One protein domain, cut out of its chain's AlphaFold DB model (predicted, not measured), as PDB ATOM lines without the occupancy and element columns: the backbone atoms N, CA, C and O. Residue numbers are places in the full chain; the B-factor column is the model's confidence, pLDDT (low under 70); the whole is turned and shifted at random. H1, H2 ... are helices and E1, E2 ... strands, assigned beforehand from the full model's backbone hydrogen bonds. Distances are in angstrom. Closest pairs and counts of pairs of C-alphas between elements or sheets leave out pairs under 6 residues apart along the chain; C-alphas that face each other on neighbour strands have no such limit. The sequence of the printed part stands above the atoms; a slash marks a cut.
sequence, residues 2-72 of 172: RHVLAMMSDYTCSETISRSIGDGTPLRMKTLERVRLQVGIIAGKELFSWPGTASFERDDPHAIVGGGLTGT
ATOM      1  N   ARG A   2     199.770 157.992 187.235       59.06
ATOM      2  CA  ARG A   2     200.737 157.155 187.989       59.06
ATOM      3  C   ARG A   2     200.180 156.431 189.220       59.06
ATOM      4  O   ARG A   2     200.342 155.224 189.341       59.06
ATOM      5  N   HIS A   3     199.486 157.152 190.103       54.94
ATOM      6  CA  HIS A   3     198.951 156.575 191.343       54.94
ATOM      7  C   HIS A   3     197.874 155.507 191.083       54.94
ATOM      8  O   HIS A   3     197.812 154.510 191.789       54.94
ATOM      9  N   VAL A   4     197.066 155.674 190.031       61.34
ATOM     10  CA  VAL A   4     196.022 154.710 189.651       61.34
ATOM     11  C   VAL A   4     196.647 153.436 189.077       61.34
ATOM     12  O   VAL A   4     196.267 152.347 189.484       61.34
ATOM     13  N   LEU A   5     197.658 153.562 188.206       60.03
ATOM     14  CA  LEU A   5     198.354 152.419 187.587       60.03
ATOM     15  C   LEU A   5     199.126 151.555 188.599       60.03
ATOM     16  O   LEU A   5     199.243 150.343 188.412       60.03
ATOM     17  N   ALA A   6     199.650 152.177 189.660       61.16
ATOM     18  CA  ALA A   6     200.354 151.489 190.742       61.16
ATOM     19  C   ALA A   6     199.409 150.727 191.690       61.16
ATOM     20  O   ALA A   6     199.834 149.767 192.324       61.16
ATOM     21  N   MET A   7     198.139 151.140 191.776       62.69
ATOM     22  CA  MET A   7     197.118 150.518 192.630       62.69
ATOM     23  C   MET A   7     196.201 149.542 191.879       62.69
ATOM     24  O   MET A   7     195.250 149.025 192.464       62.69
ATOM     25  N   MET A   8     196.449 149.291 190.589       64.31
ATOM     26  CA  MET A   8     195.683 148.300 189.833       64.31
ATOM     27  C   MET A   8     195.888 146.913 190.442       64.31
ATOM     28  O   MET A   8     197.022 146.445 190.547       64.31
ATOM     29  N   SER A   9     194.785 146.272 190.830       69.12
ATOM     30  CA  SER A   9     194.763 144.881 191.291       69.12
ATOM     31  C   SER A   9     195.280 143.934 190.212       69.12
ATOM     32  O   SER A   9     195.313 144.300 189.039       69.12
ATOM     33  N   ASP A  10     195.634 142.708 190.593       79.75
ATOM     34  CA  ASP A  10     195.902 141.664 189.609       79.75
ATOM     35  C   ASP A  10     194.632 141.415 188.775       79.75
ATOM     36  O   ASP A  10     193.532 141.281 189.319       79.75
ATOM     37  N   TYR A  11     194.769 141.388 187.451       81.25
ATOM     38  CA  TYR A  11     193.654 141.161 186.530       81.25
ATOM     39  C   TYR A  11     194.076 140.234 185.399       81.25
ATOM     40  O   TYR A  11     195.220 140.266 184.949       81.25
ATOM     41  N   THR A  12     193.136 139.411 184.943       83.69
ATOM     42  CA  THR A  12     193.347 138.401 183.902       83.69
ATOM     43  C   THR A  12     192.352 138.595 182.769       83.69
ATOM     44  O   THR A  12     191.161 138.780 183.025       83.69
ATOM     45  N   CYS A  13     192.811 138.469 181.531       85.50
ATOM     46  CA  CYS A  13     191.998 138.536 180.324       85.50
ATOM     47  C   CYS A  13     192.322 137.374 179.380       85.50
ATOM     48  O   CYS A  13     193.282 136.625 179.565       85.50
ATOM     49  N   SER A  14     191.503 137.227 178.339       87.88
ATOM     50  CA  SER A  14     191.811 136.339 177.225       87.88
ATOM     51  C   SER A  14     192.338 137.154 176.055       87.88
ATOM     52  O   SER A  14     191.665 138.072 175.593       87.88
ATOM     53  N   GLU A  15     193.503 136.771 175.552       87.38
ATOM     54  CA  GLU A  15     194.138 137.386 174.394       87.38
ATOM     55  C   GLU A  15     194.019 136.457 173.183       87.38
ATOM     56  O   GLU A  15     194.099 135.231 173.313       87.38
ATOM     57  N   THR A  16     193.789 137.023 171.999       89.00
ATOM     58  CA  THR A  16     193.789 136.273 170.736       89.00
ATOM     59  C   THR A  16     194.798 136.886 169.780       89.00
ATOM     60  O   THR A  16     194.570 137.958 169.230       89.00
ATOM     61  N   ILE A  17     195.882 136.159 169.534       86.50
ATOM     62  CA  ILE A  17     196.957 136.541 168.625       86.50
ATOM     63  C   ILE A  17     196.636 135.965 167.246       86.50
ATOM     64  O   ILE A  17     196.542 134.749 167.082       86.50
ATOM     65  N   SER A  18     196.464 136.820 166.239       87.81
ATOM     66  CA  SER A  18     196.285 136.385 164.847       87.81
ATOM     67  C   SER A  18     197.595 136.535 164.081       87.81
ATOM     68  O   SER A  18     198.046 137.652 163.847       87.81
ATOM     69  N   ARG A  19     198.193 135.419 163.654       86.19
ATOM     70  CA  ARG A  19     199.430 135.430 162.862       86.19
ATOM     71  C   ARG A  19     199.097 135.402 161.381       86.19
ATOM     72  O   ARG A  19     198.245 134.628 160.946       86.19
ATOM     73  N   SER A  20     199.786 136.224 160.602       86.62
ATOM     74  CA  SER A  20     199.624 136.299 159.150       86.62
ATOM     75  C   SER A  20     200.985 136.406 158.469       86.62
ATOM     76  O   SER A  20     201.940 136.881 159.076       86.62
ATOM     77  N   ILE A  21     201.066 135.976 157.212       86.69
ATOM     78  CA  ILE A  21     202.256 136.094 156.362       86.69
ATOM     79  C   ILE A  21     201.899 136.824 155.070       86.69
ATOM     80  O   ILE A  21     200.801 136.650 154.540       86.69
ATOM     81  N   GLY A  22     202.819 137.628 154.551       83.19
ATOM     82  CA  GLY A  22     202.652 138.354 153.298       83.19
ATOM     83  C   GLY A  22     203.901 139.156 152.950       83.19
ATOM     84  O   GLY A  22     204.915 139.058 153.634       83.19
ATOM     85  N   ASP A  23     203.813 139.956 151.891       79.25
ATOM     86  CA  ASP A  23     204.887 140.841 151.415       79.25
ATOM     87  C   ASP A  23     204.779 142.275 151.978       79.25
ATOM     88  O   ASP A  23     205.380 143.204 151.444       79.25
ATOM     89  N   GLY A  24     203.975 142.469 153.032       67.75
ATOM     90  CA  GLY A  24     203.664 143.779 153.612       67.75
ATOM     91  C   GLY A  24     202.490 144.508 152.945       67.75
ATOM     92  O   GLY A  24     201.998 145.495 153.488       67.75
ATOM     93  N   THR A  25     201.971 144.018 151.813       77.88
ATOM     94  CA  THR A  25     200.767 144.588 151.186       77.88
ATOM     95  C   THR A  25     199.506 144.051 151.880       77.88
ATOM     96  O   THR A  25     199.303 142.835 151.856       77.88
ATOM     97  N   PRO A  26     198.587 144.889 152.415       75.19
ATOM     98  CA  PRO A  26     197.417 144.416 153.171       75.19
ATOM     99  C   PRO A  26     196.555 143.386 152.426       75.19
ATOM    100  O   PRO A  26     196.127 142.391 153.003       75.19
ATOM    101  N   LEU A  27     196.363 143.578 151.117       78.06
ATOM    102  CA  LEU A  27     195.598 142.667 150.253       78.06
ATOM    103  C   LEU A  27     196.281 141.310 150.014       78.06
ATOM    104  O   LEU A  27     195.647 140.387 149.508       78.06
ATOM    105  N   ARG A  28     197.571 141.190 150.336       83.56
ATOM    106  CA  ARG A  28     198.381 139.975 150.167       83.56
ATOM    107  C   ARG A  28     198.754 139.321 151.493       83.56
ATOM    108  O   ARG A  28     199.519 138.359 151.505       83.56
ATOM    109  N   MET A  29     198.205 139.811 152.600       85.38
ATOM    110  CA  MET A  29     198.352 139.172 153.899       85.38
ATOM    111  C   MET A  29     197.433 137.952 153.973       85.38
ATOM    112  O   MET A  29     196.216 138.058 153.822       85.38
ATOM    113  N   LYS A  30     198.010 136.780 154.229       88.19
ATOM    114  CA  LYS A  30     197.280 135.539 154.484       88.19
ATOM    115  C   LYS A  30     197.373 135.189 155.961       88.19
ATOM    116  O   LYS A  30     198.472 135.011 156.482       88.19
ATOM    117  N   THR A  31     196.231 135.026 156.626       89.50
ATOM    118  CA  THR A  31     196.196 134.504 157.997       89.50
ATOM    119  C   THR A  31     196.733 133.077 158.025       89.50
ATOM    120  O   THR A  31     196.261 132.212 157.286       89.50
ATOM    121  N   LEU A  32     197.727 132.847 158.878       87.56
ATOM    122  CA  LEU A  32     198.285 131.534 159.165       87.56
ATOM    123  C   LEU A  32     197.420 130.820 160.201       87.56
ATOM    124  O   LEU A  32     196.930 129.722 159.954       87.56
ATOM    125  N   GLU A  33     197.195 131.470 161.341       88.31
ATOM    126  CA  GLU A  33     196.470 130.887 162.468       88.31
ATOM    127  C   GLU A  33     196.028 131.947 163.480       88.31
ATOM    128  O   GLU A  33     196.403 133.121 163.402       88.31
ATOM    129  N   ARG A  34     195.250 131.497 164.467       90.62
ATOM    130  CA  ARG A  34     194.909 132.270 165.658       90.62
ATOM    131  C   ARG A  34     195.273 131.471 166.897       90.62
ATOM    132  O   ARG A  34     194.826 130.336 167.043       90.62
ATOM    133  N   VAL A  35     196.038 132.081 167.789       87.88
ATOM    134  CA  VAL A  35     196.432 131.508 169.074       87.88
ATOM    135  C   VAL A  35     195.669 132.236 170.168       87.88
ATOM    136  O   VAL A  35     195.656 133.463 170.204       87.88
ATOM    137  N   ARG A  36     195.010 131.489 171.053       90.19
ATOM    138  CA  ARG A  36     194.291 132.059 172.192       90.19
ATOM    139  C   ARG A  36     195.054 131.770 173.472       90.19
ATOM    140  O   ARG A  36     195.278 130.607 173.795       90.19
ATOM    141  N   LEU A  37     195.391 132.826 174.200       89.00
ATOM    142  CA  LEU A  37     196.099 132.775 175.472       89.00
ATOM    143  C   LEU A  37     195.226 133.358 176.584       89.00
ATOM    144  O   LEU A  37     194.252 134.083 176.337       89.00
ATOM    145  N   GLN A  38     195.573 133.026 177.820       90.31
ATOM    146  CA  GLN A  38     195.241 133.873 178.955       90.31
ATOM    147  C   GLN A  38     196.442 134.769 179.234       90.31
ATOM    148  O   GLN A  38     197.582 134.305 179.206       90.31
ATOM    149  N   VAL A  39     196.170 136.037 179.516       89.56
ATOM    150  CA  VAL A  39     197.169 137.023 179.928       89.56
ATOM    151  C   VAL A  39     196.718 137.649 181.238       89.56
ATOM    152  O   VAL A  39     195.523 137.844 181.462       89.56
ATOM    153  N   GLY A  40     197.656 137.924 182.131       87.62
ATOM    154  CA  GLY A  40     197.372 138.567 183.397       87.62
ATOM    155  C   GLY A  40     198.466 139.535 183.797       87.62
ATOM    156  O   GLY A  40     199.641 139.305 183.527       87.62
ATOM    157  N   ILE A  41     198.072 140.609 184.472       84.62
ATOM    158  CA  ILE A  41     198.998 141.400 185.266       84.62
ATOM    159  C   ILE A  41     199.006 140.804 186.662       84.62
ATOM    160  O   ILE A  41     197.984 140.850 187.341       84.62
ATOM    161  N   ILE A  42     200.152 140.273 187.080       81.81
ATOM    162  CA  ILE A  42     200.347 139.697 188.410       81.81
ATOM    163  C   ILE A  42     201.615 140.294 189.005       81.81
ATOM    164  O   ILE A  42     202.687 140.222 188.399       81.81
ATOM    165  N   ALA A  43     201.492 140.938 190.168       78.69
ATOM    166  CA  ALA A  43     202.603 141.644 190.819       78.69
ATOM    167  C   ALA A  43     203.335 142.628 189.874       78.69
ATOM    168  O   ALA A  43     204.559 142.762 189.894       78.69
ATOM    169  N   GLY A  44     202.572 143.300 189.003       75.88
ATOM    170  CA  GLY A  44     203.085 144.290 188.051       75.88
ATOM    171  C   GLY A  44     203.753 143.720 186.794       75.88
ATOM    172  O   GLY A  44     204.215 144.508 185.971       75.88
ATOM    173  N   LYS A  45     203.777 142.395 186.613       78.69
ATOM    174  CA  LYS A  45     204.326 141.728 185.424       78.69
ATOM    175  C   LYS A  45     203.219 141.143 184.563       78.69
ATOM    176  O   LYS A  45     202.231 140.646 185.094       78.69
ATOM    177  N   GLU A  46     203.411 141.183 183.250       85.69
ATOM    178  CA  GLU A  46     202.596 140.403 182.322       85.69
ATOM    179  C   GLU A  46     203.020 138.942 182.394       85.69
ATOM    180  O   GLU A  46     204.193 138.617 182.215       85.69
ATOM    181  N   LEU A  47     202.059 138.076 182.685       88.06
ATOM    182  CA  LEU A  47     202.227 136.637 182.647       88.06
ATOM    183  C   LEU A  47     201.193 136.030 181.702       88.06
ATOM    184  O   LEU A  47     200.067 136.512 181.587       88.06
ATOM    185  N   PHE A  48     201.576 134.927 181.072       87.94
ATOM    186  CA  PHE A  48     200.825 134.243 180.034       87.94
ATOM    187  C   PHE A  48     200.627 132.770 180.390       87.94
ATOM    188  O   PHE A  48     201.459 132.141 181.059       87.94
ATOM    189  N   SER A  49     199.523 132.202 179.914       88.75
ATOM    190  CA  SER A  49     199.242 130.774 180.032       88.75
ATOM    191  C   SER A  49     198.300 130.272 178.936       88.75
ATOM    192  O   SER A  49     197.637 131.043 178.232       88.75
ATOM    193  N   TRP A  50     198.232 128.948 178.784       87.56
ATOM    194  CA  TRP A  50     197.206 128.323 177.952       87.56
ATOM    195  C   TRP A  50     195.837 128.382 178.645       87.56
ATOM    196  O   TRP A  50     195.761 128.203 179.867       87.56
ATOM    197  N   PRO A  51     194.734 128.551 177.892       86.12
ATOM    198  CA  PRO A  51     193.394 128.483 178.456       86.12
ATOM    199  C   PRO A  51     193.152 127.188 179.242       86.12
ATOM    200  O   PRO A  51     193.393 126.095 178.738       86.12
ATOM    201  N   GLY A  52     192.646 127.317 180.471       80.88
ATOM    202  CA  GLY A  52     192.306 126.179 181.335       80.88
ATOM    203  C   GLY A  52     193.465 125.623 182.171       80.88
ATOM    204  O   GLY A  52     193.266 124.660 182.906       80.88
ATOM    205  N   THR A  53     194.655 126.222 182.096       79.75
ATOM    206  CA  THR A  53     195.754 125.904 183.021       79.75
ATOM    207  C   THR A  53     195.526 126.529 184.398       79.75
ATOM    208  O   THR A  53     194.856 127.552 184.529       79.75
ATOM    209  N   ALA A  54     196.062 125.891 185.443       70.69
ATOM    210  CA  ALA A  54     195.831 126.303 186.828       70.69
ATOM    211  C   ALA A  54     196.644 127.539 187.250       70.69
ATOM    212  O   ALA A  54     196.300 128.171 188.246       70.69
ATOM    213  N   SER A  55     197.719 127.879 186.529       73.62
ATOM    214  CA  SER A  55     198.572 129.010 186.891       73.62
ATOM    215  C   SER A  55     199.184 129.720 185.687       73.62
ATOM    216  O   SER A  55     199.378 129.138 184.621       73.62
ATOM    217  N   PHE A  56     199.471 131.006 185.883       75.69
ATOM    218  CA  PHE A  56     200.243 131.834 184.970       75.69
ATOM    219  C   PHE A  56     201.729 131.609 185.239       75.69
ATOM    220  O   PHE A  56     202.212 131.917 186.324       75.69
ATOM    221  N   GLU A  57     202.448 131.045 184.271       70.50
ATOM    222  CA  GLU A  57     203.799 130.525 184.518       70.50
ATOM    223  C   GLU A  57     204.864 131.038 183.545       70.50
ATOM    224  O   GLU A  57     206.026 130.642 183.657       70.50
ATOM    225  N   ARG A  58     204.493 131.829 182.534       74.88
ATOM    226  CA  ARG A  58     205.429 132.324 181.517       74.88
ATOM    227  C   ARG A  58     205.347 133.835 181.446       74.88
ATOM    228  O   ARG A  58     204.260 134.378 181.326       74.88
ATOM    229  N   ASP A  59     206.487 134.495 181.503       76.00
ATOM    230  CA  ASP A  59     206.642 135.934 181.278       76.00
ATOM    231  C   ASP A  59     206.971 136.261 179.812       76.00
ATOM    232  O   ASP A  59     207.086 137.428 179.452       76.00
ATOM    233  N   ASP A  60     207.091 135.235 178.961       77.62
ATOM    234  CA  ASP A  60     207.380 135.365 177.536       77.62
ATOM    235  C   ASP A  60     206.345 134.602 176.683       77.62
ATOM    236  O   ASP A  60     206.325 133.361 176.696       77.62
ATOM    237  N   PRO A  61     205.494 135.299 175.906       78.62
ATOM    238  CA  PRO A  61     204.532 134.654 175.021       78.62
ATOM    239  C   PRO A  61     205.214 133.913 173.865       78.62
ATOM    240  O   PRO A  61     204.636 132.954 173.347       78.62
ATOM    241  N   HIS A  62     206.457 134.255 173.497       80.19
ATOM    242  CA  HIS A  62     207.215 133.512 172.487       80.19
ATOM    243  C   HIS A  62     207.416 132.045 172.899       80.19
ATOM    244  O   HIS A  62     207.309 131.142 172.068       80.19
ATOM    245  N   ALA A  63     207.625 131.783 174.196       78.00
ATOM    246  CA  ALA A  63     207.777 130.429 174.733       78.00
ATOM    247  C   ALA A  63     206.491 129.584 174.631       78.00
ATOM    248  O   ALA A  63     206.552 128.359 174.737       78.00
ATOM    249  N   ILE A  64     205.337 130.227 174.431       79.06
ATOM    250  CA  ILE A  64     204.038 129.566 174.267       79.06
ATOM    251  C   ILE A  64     203.681 129.435 172.782       79.06
ATOM    252  O   ILE A  64     203.267 128.372 172.325       79.06
ATOM    253  N   VAL A  65     203.851 130.519 172.026       78.81
ATOM    254  CA  VAL A  65     203.438 130.645 170.620       78.81
ATOM    255  C   VAL A  65     204.434 129.970 169.658       78.81
ATOM    256  O   VAL A  65     204.064 129.590 168.541       78.81
ATOM    257  N   GLY A  66     205.688 129.792 170.086       74.88
ATOM    258  CA  GLY A  66     206.697 128.962 169.418       74.88
ATOM    259  C   GLY A  66     207.300 129.541 168.134       74.88
ATOM    260  O   GLY A  66     208.012 128.821 167.437       74.88
ATOM    261  N   GLY A  67     207.019 130.804 167.794       76.75
ATOM    262  CA  GLY A  67     207.641 131.485 166.654       76.75
ATOM    263  C   GLY A  67     206.846 132.667 166.093       76.75
ATOM    264  O   GLY A  67     205.716 132.945 166.501       76.75
ATOM    265  N   GLY A  68     207.437 133.336 165.101       76.38
ATOM    266  CA  GLY A  68     206.925 134.594 164.548       76.38
ATOM    267  C   GLY A  68     207.174 135.786 165.474       76.38
ATOM    268  O   GLY A  68     207.790 135.653 166.532       76.38
ATOM    269  N   LEU A  69     206.690 136.960 165.069       75.12
ATOM    270  CA  LEU A  69     206.796 138.164 165.884       75.12
ATOM    271  C   LEU A  69     205.866 138.055 167.097       75.12
ATOM    272  O   LEU A  69     204.648 137.973 166.946       75.12
ATOM    273  N   THR A  70     206.449 138.048 168.291       74.50
ATOM    274  CA  THR A  70     205.730 138.055 169.571       74.50
ATOM    275  C   THR A  70     206.498 138.922 170.561       74.50
ATOM    276  O   THR A  70     207.722 139.037 170.473       74.50
ATOM    277  N   GLY A  71     205.783 139.551 171.488       75.19
ATOM    278  CA  GLY A  71     206.369 140.451 172.471       75.19
ATOM    279  C   GLY A  71     205.451 140.646 173.667       75.19
ATOM    280  O   GLY A  71     204.317 140.176 173.683       75.19
ATOM    281  N   THR A  72     205.975 141.328 174.676       78.44
ATOM    282  CA  THR A  72     205.246 141.754 175.876       78.44
ATOM    283  C   THR A  72     205.031 143.261 175.826       78.44
ATOM    284  O   THR A  72     205.882 143.984 175.306       78.44
TER     285      THR A  72
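Overview. This is residues 2 to 72 of the 172 residues of an uncharacterized protein of Solibacter usitatus (strain Ellin6076) (UniProt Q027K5). A long, strongly twisted ribbon of two antiparallel strands, E1 and E2, is widened at one end by the short strand E3. After E3 the chain folds back and brings the short helix H2 to the sheet, beside its strands, while helix H1 lies well away from the sheet, before the start of E1. The printed part has 71 residues, with two named helices and three named strands in the order H1, E1, E2, E3, H2. The sheet has the order E1, E2, E3, all antiparallel, and the class is mixed, helices and strands. The whole is loose, with a radius of gyration of the C-alphas of 14.9 A, and flat, spanning 44 by 30 by 16 A.

Arrangement. The sheet is a meander, each strand the antiparallel neighbour of the one before: E1, residues 11 to 21, E2, residues 30 to 42, and E3, residues 45 to 49. E2 is the inner strand, and it bends by 57 degrees at residue 33. E1 and E2 form a hairpin, with 159 degrees between their directions; N 13 and O 39 are 2.8 A apart, and N 30 and O 21 are 2.8 A apart, both within hydrogen-bond range. E2 and E3 form a second hairpin, at 126 degrees, with N 40 and O 47 within hydrogen-bond range at 2.8 A. H2, residues 62 to 65, is on the sheet at a height over the sheet of 6.2 A, and it lies over none of the strands. Its closest C-alphas to E2 are those of Val 35 and Val 65, 7.2 A apart; to E3, those of Ser 49 and Ile 64, 7.6 A apart. H1, residues 2 to 6, is not on the sheet and is apart from E2, E3 and H2. In H1 every O i to N i+4 pair is within hydrogen-bond range; H2 is too short for such a pair.

Along the chain. E1 is 31.8 A long and begins at C-alpha 11, at (193.654, 141.161, 186.530). E2 is 34.3 A long and ends at C-alpha 42, at (200.347, 139.697, 188.410). E3 measures 13.2 A, H1 6.3 A and H2 5.1 A; C-alpha 65, where H2 ends, is at (203.438, 130.645, 170.620).

Size, cuts and confidence. The two C-alphas farthest apart, those of His 3 and Arg 28, are separated by 44.4 A. The printed part has no cut. The link from E3 to H2, residues 50 to 61, is long. The mean pLDDT of the printed part is 79.7, with residues 2 to 9 and residue 24 under 70.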